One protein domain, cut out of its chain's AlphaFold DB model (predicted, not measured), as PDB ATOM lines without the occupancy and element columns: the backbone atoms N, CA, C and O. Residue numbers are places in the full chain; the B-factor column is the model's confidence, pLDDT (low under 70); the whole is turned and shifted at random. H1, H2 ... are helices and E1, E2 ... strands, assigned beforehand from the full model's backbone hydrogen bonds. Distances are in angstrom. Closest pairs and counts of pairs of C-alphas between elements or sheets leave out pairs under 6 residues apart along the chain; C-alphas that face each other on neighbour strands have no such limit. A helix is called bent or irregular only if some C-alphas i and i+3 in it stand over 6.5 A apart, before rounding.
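AT A GLANCE: This is residues 6 to 83 of the 123 residues of the protein "S26 family signal peptidase" of Methanomicrobiales archaeon (UniProt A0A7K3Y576). With little regular structure, this is a rounded body in which a curled, strongly twisted sheet arches along one side and long loops fill much of the rest; the small helix H1 lies beyond one end of bent E2. The printed part has 78 residues, 26 in named elements: E1, E2, H1, E3, E4, mostly strand. The sheet runs E3, E2, E1, E4, all antiparallel. The whole is compact, radius of gyration of the C-alphas 11.4 A, spanning 30 by 25 by 25 A.

IN THESE COORDINATES: E1, residues 6 to 8, begins at C-alpha 6 (11.828, 45.664, 162.920). E2, residues 19 to 27, is 18.7 A long and bends by 77 degrees at residue 24. H1 is residues 29 to 33; E3, residues 47 to 51, is 13.1 A long. E4, residues 79 to 82, ends at C-alpha 82 (8.708, 48.813, 162.699).

HOW THE PARTS SIT: E1 and E4 have N 7 and O 81 at 2.8 A. In the hairpin E1 and E2, N 6 and O 21 are 2.9 A apart. E2 also pairs with E3, N 24 and O 49 at 2.9 A. H1, its O i to N i+4 pair within hydrogen-bond range, is not on the sheet.

THE WHOLE: The C-alphas farthest apart, of Glu 39 and Ala 83, are 31.1 A apart. The links H1 to E3 and E3 to E4 are long. The printed part has no cut; no printed residue is under 70 in pLDDT.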
ATOM      1  N   ILE A   6      11.477  44.722 161.861       97.12
ATOM      2  CA  ILE A   6      11.828  45.664 162.920       97.12
ATOM      3  C   ILE A   6      13.198  46.279 162.656       97.12
ATOM      4  O   ILE A   6      14.077  45.662 162.056       97.12
ATOM      5  N   ILE A   7      13.355  47.514 163.115       97.25
ATOM      6  CA  ILE A   7      14.612  48.252 163.119       97.25
ATOM      7  C   ILE A   7      15.055  48.327 164.573       97.25
ATOM      8  O   ILE A   7      14.309  48.852 165.403       97.25
ATOM      9  N   TYR A   8      16.238  47.815 164.894       97.81
ATOM     10  CA  TYR A   8      16.709  47.755 166.277       97.81
ATOM     11  C   TYR A   8      18.194  48.086 166.421       97.81
ATOM     12  O   TYR A   8      18.983  47.950 165.482       97.81
ATOM     13  N   ARG A   9      18.562  48.536 167.624       97.75
ATOM     14  CA  ARG A   9      19.947  48.730 168.058       97.75
ATOM     15  C   ARG A   9      20.537  47.391 168.509       97.75
ATOM     16  O   ARG A   9      19.977  46.785 169.422       97.75
ATOM     17  N   PRO A  10      21.635  46.910 167.910       96.31
ATOM     18  CA  PRO A  10      22.258  45.656 168.326       96.31
ATOM     19  C   PRO A  10      22.728  45.734 169.782       96.31
ATOM     20  O   PRO A  10      23.531  46.602 170.117       96.31
ATOM     21  N   ASN A  11      22.207  44.852 170.635       96.06
ATOM     22  CA  ASN A  11      22.480  44.781 172.078       96.06
ATOM     23  C   ASN A  11      22.326  46.142 172.790       96.06
ATOM     24  O   ASN A  11      23.116  46.501 173.659       96.06
ATOM     25  N   GLY A  12      21.366  46.959 172.336       95.56
ATOM     26  CA  GLY A  12      21.116  48.304 172.864       95.56
ATOM     27  C   GLY A  12      22.172  49.358 172.501       95.56
ATOM     28  O   GLY A  12      22.014  50.523 172.869       95.56
ATOM     29  N   VAL A  13      23.217  48.998 171.750       95.50
ATOM     30  CA  VAL A  13      24.333  49.889 171.406       95.50
ATOM     31  C   VAL A  13      23.943  50.841 170.272       95.50
ATOM     32  O   VAL A  13      23.513  50.420 169.198       95.50
ATOM     33  N   ASP A  14      24.119  52.143 170.495       94.50
ATOM     34  CA  ASP A  14      23.790  53.212 169.541       94.50
ATOM     35  C   ASP A  14      24.979  53.677 168.682       94.50
ATOM     36  O   ASP A  14      24.791  54.409 167.710       94.50
ATOM     37  N   SER A  15      26.193  53.224 169.000       92.94
ATOM     38  CA  SER A  15      27.424  53.548 168.268       92.94
ATOM     39  C   SER A  15      27.606  52.751 166.972       92.94
ATOM     40  O   SER A  15      28.538  53.014 166.209       92.94
ATOM     41  N   VAL A  16      26.716  51.793 166.699       93.62
ATOM     42  CA  VAL A  16      26.710  50.984 165.477       93.62
ATOM     43  C   VAL A  16      25.446  51.223 164.660       93.62
ATOM     44  O   VAL A  16      24.424  51.689 165.163       93.62
ATOM     45  N   HIS A  17      25.514  50.893 163.372       93.88
ATOM     46  CA  HIS A  17      24.359  51.037 162.498       93.88
ATOM     47  C   HIS A  17      23.223  50.087 162.932       93.88
ATOM     48  O   HIS A  17      23.495  48.908 163.177       93.88
ATOM     49  N   PRO A  18      21.966  50.565 163.021       96.38
ATOM     50  CA  PRO A  18      20.823  49.714 163.336       96.38
ATOM     51  C   PRO A  18      20.636  48.581 162.325       96.38
ATOM     52  O   PRO A  18      20.962  48.720 161.144       96.38
ATOM     53  N   ILE A  19      20.051  47.477 162.783       96.00
ATOM     54  CA  ILE A  19      19.734  46.319 161.942       96.00
ATOM     55  C   ILE A  19      18.253  46.354 161.575       96.00
ATOM     56  O   ILE A  19      17.406  46.632 162.422       96.00
ATOM     57  N   ILE A  20      17.948  46.046 160.313       95.25
ATOM     58  CA  ILE A  20      16.586  45.957 159.778       95.25
ATOM     59  C   ILE A  20      16.312  44.508 159.393       95.25
ATOM     60  O   ILE A  20      16.608  44.116 158.270       95.25
ATOM     61  N   HIS A  21      15.751  43.712 160.299       96.50
ATOM     62  CA  HIS A  21      15.488  42.289 160.071       96.50
ATOM     63  C   HIS A  21      14.088  41.895 160.538       96.50
ATOM     64  O   HIS A  21      13.388  42.645 161.223       96.50
ATOM     65  N   ARG A  22      13.660  40.697 160.144       96.56
ATOM     66  CA  ARG A  22      12.347  40.172 160.488       96.56
ATOM     67  C   ARG A  22      12.358  39.552 161.877       96.56
ATOM     68  O   ARG A  22      13.179  38.679 162.140       96.56
ATOM     69  N   ALA A  23      11.435  39.971 162.735       97.00
ATOM     70  CA  ALA A  23      11.152  39.329 164.008       97.00
ATOM     71  C   ALA A  23      10.359  38.043 163.756       97.00
ATOM     72  O   ALA A  23       9.196  38.091 163.354       97.00
ATOM     73  N   LEU A  24      11.002  36.897 163.972       95.31
ATOM     74  CA  LEU A  24      10.407  35.584 163.731       95.31
ATOM     75  C   LEU A  24       9.539  35.140 164.909       95.31
ATOM     76  O   LEU A  24       8.418  34.676 164.723       95.31
ATOM     77  N   ILE A  25      10.075  35.266 166.123       94.81
ATOM     78  CA  ILE A  25       9.426  34.822 167.357       94.81
ATOM     79  C   ILE A  25       9.966  35.613 168.548       94.81
ATOM     80  O   ILE A  25      11.106  36.071 168.526       94.81
ATOM     81  N   TYR A  26       9.146  35.767 169.585       96.00
ATOM     82  CA  TYR A  26       9.597  36.221 170.897       96.00
ATOM     83  C   TYR A  26       9.908  35.005 171.774       96.00
ATOM     84  O   TYR A  26       9.035  34.157 171.963       96.00
ATOM     85  N   ALA A  27      11.124  34.929 172.303       96.56
ATOM     86  CA  ALA A  27      11.547  33.900 173.246       96.56
ATOM     87  C   ALA A  27      11.718  34.523 174.636       96.56
ATOM     88  O   ALA A  27      12.294  35.603 174.768       96.56
ATOM     89  N   ASP A  28      11.200  33.866 175.672       97.31
ATOM     90  CA  ASP A  28      11.435  34.289 177.054       97.31
ATOM     91  C   ASP A  28      12.836  33.884 177.542       97.31
ATOM     92  O   ASP A  28      13.531  33.093 176.903       97.31
ATOM     93  N   ALA A  29      13.263  34.450 178.673       96.00
ATOM     94  CA  ALA A  29      14.597  34.202 179.222       96.00
ATOM     95  C   ALA A  29      14.834  32.711 179.505       96.00
ATOM     96  O   ALA A  29      15.857  32.172 179.100       96.00
ATOM     97  N   ALA A  30      13.848  32.017 180.084       96.31
ATOM     98  CA  ALA A  30      13.946  30.586 180.369       96.31
ATOM     99  C   ALA A  30      14.156  29.751 179.093       96.31
ATOM    100  O   ALA A  30      14.965  28.826 179.084       96.31
ATOM    101  N   THR A  31      13.468  30.093 178.000       96.06
ATOM    102  CA  THR A  31      13.629  29.447 176.691       96.06
ATOM    103  C   THR A  31      15.034  29.665 176.142       96.06
ATOM    104  O   THR A  31      15.628  28.734 175.601       96.06
ATOM    105  N   ILE A  32      15.577  30.878 176.278       96.38
ATOM    106  CA  ILE A  32      16.932  31.197 175.817       96.38
ATOM    107  C   ILE A  32      17.975  30.451 176.651       96.38
ATOM    108  O   ILE A  32      18.814  29.763 176.069       96.38
ATOM    109  N   GLU A  33      17.881  30.523 177.979       95.12
ATOM    110  CA  GLU A  33      18.777  29.850 178.930       95.12
ATOM    111  C   GLU A  33      18.822  28.329 178.730       95.12
ATOM    112  O   GLU A  33      19.886  27.723 178.821       95.12
ATOM    113  N   GLN A  34      17.679  27.703 178.434       94.50
ATOM    114  CA  GLN A  34      17.580  26.255 178.205       94.50
ATOM    115  C   GLN A  34      17.973  25.832 176.781       94.50
ATOM    116  O   GLN A  34      18.042  24.636 176.486       94.50
ATOM    117  N   SER A  35      18.202  26.789 175.882       93.75
ATOM    118  CA  SER A  35      18.591  26.531 174.496       93.75
ATOM    119  C   SER A  35      20.101  26.650 174.299       93.75
ATOM    120  O   SER A  35      20.812  27.248 175.101       93.75
ATOM    121  N   VAL A  36      20.586  26.186 173.143       92.12
ATOM    122  CA  VAL A  36      21.980  26.405 172.714       92.12
ATOM    123  C   VAL A  36      22.356  27.888 172.617       92.12
ATOM    124  O   VAL A  36      23.538  28.210 172.620       92.12
ATOM    125  N   LEU A  37      21.376  28.797 172.519       92.94
ATOM    126  CA  LEU A  37      21.641  30.234 172.480       92.94
ATOM    127  C   LEU A  37      22.154  30.759 173.825       92.94
ATOM    128  O   LEU A  37      22.981  31.665 173.826       92.94
ATOM    129  N   GLY A  38      21.733  30.167 174.948       91.00
ATOM    130  CA  GLY A  38      22.178  30.568 176.284       91.00
ATOM    131  C   GLY A  38      23.697  30.486 176.466       91.00
ATOM    132  O   GLY A  38      24.271  31.306 177.171       91.00
ATOM    133  N   GLU A  39      24.372  29.572 175.760       92.31
ATOM    134  CA  GLU A  39      25.836  29.427 175.808       92.31
ATOM    135  C   GLU A  39      26.592  30.596 175.151       92.31
ATOM    136  O   GLU A  39      27.770  30.815 175.441       92.31
ATOM    137  N   TYR A  40      25.937  31.364 174.273       91.44
ATOM    138  CA  TYR A  40      26.557  32.503 173.587       91.44
ATOM    139  C   TYR A  40      26.535  33.790 174.419       91.44
ATOM    140  O   TYR A  40      27.259  34.736 174.086       91.44
ATOM    141  N   TYR A  41      25.722  33.848 175.476       91.62
ATOM    142  CA  TYR A  41      25.407  35.083 176.192       91.62
ATOM    143  C   TYR A  41      25.891  35.031 177.637       91.62
ATOM    144  O   TYR A  41      25.749  34.029 178.329       91.62
ATOM    145  N   ARG A  42      26.494  36.132 178.104       89.31
ATOM    146  CA  ARG A  42      26.985  36.227 179.489       89.31
ATOM    147  C   ARG A  42      25.836  36.364 180.486       89.31
ATOM    148  O   ARG A  42      25.951  35.853 181.593       89.31
ATOM    149  N   ASP A  43      24.787  37.075 180.090       92.19
ATOM    150  CA  ASP A  43      23.585  37.330 180.880       92.19
ATOM    151  C   ASP A  43      22.362  37.062 179.989       92.19
ATOM    152  O   ASP A  43      21.862  37.980 179.341       92.19
ATOM    153  N   PRO A  44      21.964  35.787 179.806       94.12
ATOM    154  CA  PRO A  44      20.888  35.440 178.888       94.12
ATOM    155  C   PRO A  44      19.559  36.086 179.291       94.12
ATOM    156  O   PRO A  44      19.132  36.008 180.438       94.12
ATOM    157  N   HIS A  45      18.864  36.673 178.320       96.25
ATOM    158  CA  HIS A  45      17.573  37.317 178.532       96.25
ATOM    159  C   HIS A  45      16.600  37.006 177.391       96.25
ATOM    160  O   HIS A  45      16.965  36.466 176.344       96.25
ATOM    161  N   GLY A  46      15.325  37.328 177.612       97.38
ATOM    162  CA  GLY A  46      14.285  37.176 176.600       97.38
ATOM    163  C   GLY A  46      14.319  38.294 175.559       97.38
ATOM    164  O   GLY A  46      14.789  39.400 175.822       97.38
ATOM    165  N   GLY A  47      13.767  38.021 174.382       97.50
ATOM    166  CA  GLY A  47      13.695  38.992 173.298       97.50
ATOM    167  C   GLY A  47      13.210  38.390 171.986       97.50
ATOM    168  O   GLY A  47      12.878  37.205 171.889       97.50
ATOM    169  N   TYR A  48      13.163  39.222 170.951       97.69
ATOM    170  CA  TYR A  48      12.834  38.771 169.606       97.69
ATOM    171  C   TYR A  48      14.034  38.101 168.943       97.69
ATOM    172  O   TYR A  48      15.121  38.670 168.862       97.69
ATOM    173  N   ILE A  49      13.805  36.911 168.400       96.81
ATOM    174  CA  ILE A  49      14.733  36.259 167.483       96.81
ATOM    175  C   ILE A  49      14.511  36.844 166.095       96.81
ATOM    176  O   ILE A  49      13.385  36.844 165.580       96.81
ATOM    177  N   THR A  50      15.583  37.344 165.495       97.44
ATOM    178  CA  THR A  50      15.531  38.057 164.224       97.44
ATOM    179  C   THR A  50      16.296  37.328 163.132       97.44
ATOM    180  O   THR A  50      17.218  36.551 163.388       97.44
ATOM    181  N   LYS A  51      15.880  37.543 161.886       96.69
ATOM    182  CA  LYS A  51      16.554  37.002 160.710       96.69
ATOM    183  C   LYS A  51      16.404  37.949 159.526       96.69
ATOM    184  O   LYS A  51      15.302  38.413 159.230       96.69
ATOM    185  N   GLY A  52      17.507  38.208 158.831       95.19
ATOM    186  CA  GLY A  52      17.481  38.902 157.547       95.19
ATOM    187  C   GLY A  52      16.804  38.064 156.463       95.19
ATOM    188  O   GLY A  52      17.039  36.860 156.364       95.19
ATOM    189  N   ASP A  53      15.990  38.701 155.618       91.38
ATOM    190  CA  ASP A  53      15.222  38.012 154.569       91.38
ATOM    191  C   ASP A  53      16.114  37.262 153.562       91.38
ATOM    192  O   ASP A  53      15.692  36.259 152.992       91.38
ATOM    193  N   ASN A  54      17.360  37.714 153.382       91.00
ATOM    194  CA  ASN A  54      18.359  37.080 152.519       91.00
ATOM    195  C   ASN A  54      19.483  36.373 153.305       91.00
ATOM    196  O   ASN A  54      20.557  36.116 152.761       91.00
ATOM    197  N   ASN A  55      19.260  36.066 154.587       93.38
ATOM    198  CA  ASN A  55      20.228  35.340 155.411       93.38
ATOM    199  C   ASN A  55      19.846  33.850 155.500       93.38
ATOM    200  O   ASN A  55      18.662  33.513 155.584       93.38
ATOM    201  N   PRO A  56      20.815  32.918 155.531       94.56
ATOM    202  CA  PRO A  56      20.521  31.493 155.709       94.56
ATOM    203  C   PRO A  56      20.068  31.161 157.141       94.56
ATOM    204  O   PRO A  56      19.170  30.337 157.330       94.56
ATOM    205  N   TYR A  57      20.608  31.858 158.144       94.94
ATOM    206  CA  TYR A  57      20.404  31.580 159.571       94.94
ATOM    207  C   TYR A  57      19.827  32.788 160.319       94.94
ATOM    208  O   TYR A  57      19.763  33.885 159.767       94.94
ATOM    209  N   ILE A  58      19.373  32.559 161.554       95.56
ATOM    210  CA  ILE A  58      18.955  33.618 162.488       95.56
ATOM    211  C   ILE A  58      20.159  34.449 162.937       95.56
ATOM    212  O   ILE A  58      21.286  33.955 162.919       95.56
ATOM    213  N   ASP A  59      19.923  35.682 163.373       95.94
ATOM    214  CA  ASP A  59      20.998  36.579 163.804       95.94
ATOM    215  C   ASP A  59      21.623  36.108 165.122       95.94
ATOM    216  O   ASP A  59      22.845  36.116 165.272       95.94
ATOM    217  N   GLN A  60      20.791  35.643 166.056       95.88
ATOM    218  CA  GLN A  60      21.222  35.167 167.367       95.88
ATOM    219  C   GLN A  60      22.165  33.961 167.227       95.88
ATOM    220  O   GLN A  60      21.830  32.953 166.603       95.88
ATOM    221  N   GLY A  61      23.382  34.100 167.760       92.56
ATOM    222  CA  GLY A  61      24.455  33.101 167.667       92.56
ATOM    223  C   GLY A  61      25.268  33.111 166.362       92.56
ATOM    224  O   GLY A  61      26.360  32.551 166.340       92.56
ATOM    225  N   ASN A  62      24.801  33.769 165.289       94.38
ATOM    226  CA  ASN A  62      25.491  33.772 163.985       94.38
ATOM    227  C   ASN A  62      26.023  35.150 163.570       94.38
ATOM    228  O   ASN A  62      27.021  35.236 162.853       94.38
ATOM    229  N   LEU A  63      25.369  36.232 163.993       94.69
ATOM    230  CA  LEU A  63      25.766  37.592 163.655       94.69
ATOM    231  C   LEU A  63      26.665  38.160 164.753       94.69
ATOM    232  O   LEU A  63      26.256  38.283 165.907       94.69
ATOM    233  N   ARG A  64      27.896  38.526 164.381       94.88
ATOM    234  CA  ARG A  64      28.867  39.160 165.277       94.88
ATOM    235  C   ARG A  64      29.291  40.515 164.735       94.88
ATOM    236  O   ARG A  64      29.819  40.602 163.628       94.88
ATOM    237  N   LEU A  65      29.109  41.555 165.537       93.69
ATOM    238  CA  LEU A  65      29.451  42.926 165.181       93.69
ATOM    239  C   LEU A  65      30.709  43.395 165.931       93.69
ATOM    240  O   LEU A  65      30.815  43.187 167.145       93.69
ATOM    241  N   PRO A  66      31.672  44.042 165.248       92.25
ATOM    242  CA  PRO A  66      32.803  44.689 165.907       92.25
ATOM    243  C   PRO A  66      32.327  45.717 166.942       92.25
ATOM    244  O   PRO A  66      31.458  46.530 166.653       92.25
ATOM    245  N   GLY A  67      32.888  45.676 168.152       88.75
ATOM    246  CA  GLY A  67      32.535  46.601 169.237       88.75
ATOM    247  C   GLY A  67      31.248  46.271 170.006       88.75
ATOM    248  O   GLY A  67      31.040  46.853 171.062       88.75
ATOM    249  N   VAL A  68      30.436  45.315 169.536       92.69
ATOM    250  CA  VAL A  68      29.202  44.872 170.219       92.69
ATOM    251  C   VAL A  68      29.312  43.416 170.670       92.69
ATOM    252  O   VAL A  68      29.034  43.100 171.820       92.69
ATOM    253  N   GLY A  69      29.804  42.527 169.803       93.88
ATOM    254  CA  GLY A  69      29.854  41.089 170.069       93.88
ATOM    255  C   GLY A  69      28.792  40.318 169.291       93.88
ATOM    256  O   GLY A  69      28.439  40.707 168.178       93.88
ATOM    257  N   VAL A  70      28.373  39.170 169.828       95.38
ATOM    258  CA  VAL A  70      27.317  38.341 169.226       95.38
ATOM    259  C   VAL A  70      25.975  39.015 169.484       95.38
ATOM    260  O   VAL A  70      25.731  39.474 170.597       95.38
ATOM    261  N   VAL A  71      25.121  39.087 168.466       96.31
ATOM    262  CA  VAL A  71      23.792  39.688 168.606       96.31
ATOM    263  C   VAL A  71      22.930  38.842 169.549       96.31
ATOM    264  O   VAL A  71      22.806  37.622 169.388       96.31
ATOM    265  N   GLU A  72      22.362  39.510 170.545       96.88
ATOM    266  CA  GLU A  72      21.490  38.955 171.583       96.88
ATOM    267  C   GLU A  72      20.015  38.970 171.131       96.88
ATOM    268  O   GLU A  72      19.681  39.627 170.132       96.88
ATOM    269  N   PRO A  73      19.108  38.210 171.777       97.62
ATOM    270  CA  PRO A  73      17.671  38.327 171.534       97.62
ATOM    271  C   PRO A  73      17.228  39.784 171.689       97.62
ATOM    272  O   PRO A  73      17.597  40.450 172.643       97.62
ATOM    273  N   VAL A  74      16.463  40.319 170.742       97.88
ATOM    274  CA  VAL A  74      16.216  41.766 170.689       97.88
ATOM    275  C   VAL A  74      15.194  42.181 171.746       97.88
ATOM    276  O   VAL A  74      14.016  41.829 171.642       97.88
ATOM    277  N   GLU A  75      15.622  42.958 172.737       97.62
ATOM    278  CA  GLU A  75      14.715  43.559 173.717       97.62
ATOM    279  C   GLU A  75      13.801  44.617 173.079       97.62
ATOM    280  O   GLU A  75      14.119  45.224 172.051       97.62
ATOM    281  N   LYS A  76      12.644  44.875 173.699       96.69
ATOM    282  CA  LYS A  76      11.641  45.802 173.144       96.69
ATOM    283  C   LYS A  76      12.159  47.238 173.094       96.69
ATOM    284  O   LYS A  76      11.885  47.961 172.143       96.69
ATOM    285  N   GLU A  77      12.922  47.627 174.099       97.50
ATOM    286  CA  GLU A  77      13.600  48.909 174.277       97.50
ATOM    287  C   GLU A  77      14.687  49.168 173.228       97.50
ATOM    288  O   GLU A  77      15.007  50.322 172.938       97.50
ATOM    289  N   TRP A  78      15.238  48.115 172.619       97.88
ATOM    290  CA  TRP A  78      16.239  48.251 171.562       97.88
ATOM    291  C   TRP A  78      15.599  48.515 170.198       97.88
ATOM    292  O   TRP A  78      16.279  48.983 169.280       97.88
ATOM    293  N   ILE A  79      14.300  48.238 170.052       97.94
ATOM    294  CA  ILE A  79      13.543  48.479 168.824       97.94
ATOM    295  C   ILE A  79      13.289  49.978 168.681       97.94
ATOM    296  O   ILE A  79      12.627  50.609 169.499       97.94
ATOM    297  N   ILE A  80      13.785  50.545 167.586       97.69
ATOM    298  CA  ILE A  80      13.613  51.962 167.247       97.69
ATOM    299  C   ILE A  80      12.544  52.190 166.181       97.69
ATOM    300  O   ILE A  80      12.112  53.321 165.977       97.69
ATOM    301  N   GLY A  81      12.108  51.135 165.492       96.62
ATOM    302  CA  GLY A  81      11.063  51.243 164.484       96.62
ATOM    303  C   GLY A  81      10.519  49.897 164.020       96.62
ATOM    304  O   GLY A  81      11.131  48.850 164.218       96.62
ATOM    305  N   LYS A  82       9.361  49.946 163.363       95.88
ATOM    306  CA  LYS A  82       8.708  48.813 162.699       95.88
ATOM    307  C   LYS A  82       8.322  49.233 161.283       95.88
ATOM    308  O   LYS A  82       7.760  50.311 161.093       95.88
ATOM    309  N   ALA A  83       8.606  48.390 160.297       92.94
ATOM    310  CA  ALA A  83       8.183  48.632 158.926       92.94
ATOM    311  C   ALA A  83       6.665  48.422 158.794       92.94
ATOM    312  O   ALA A  83       6.136  47.393 159.211       92.94
TER     313      ALA A  83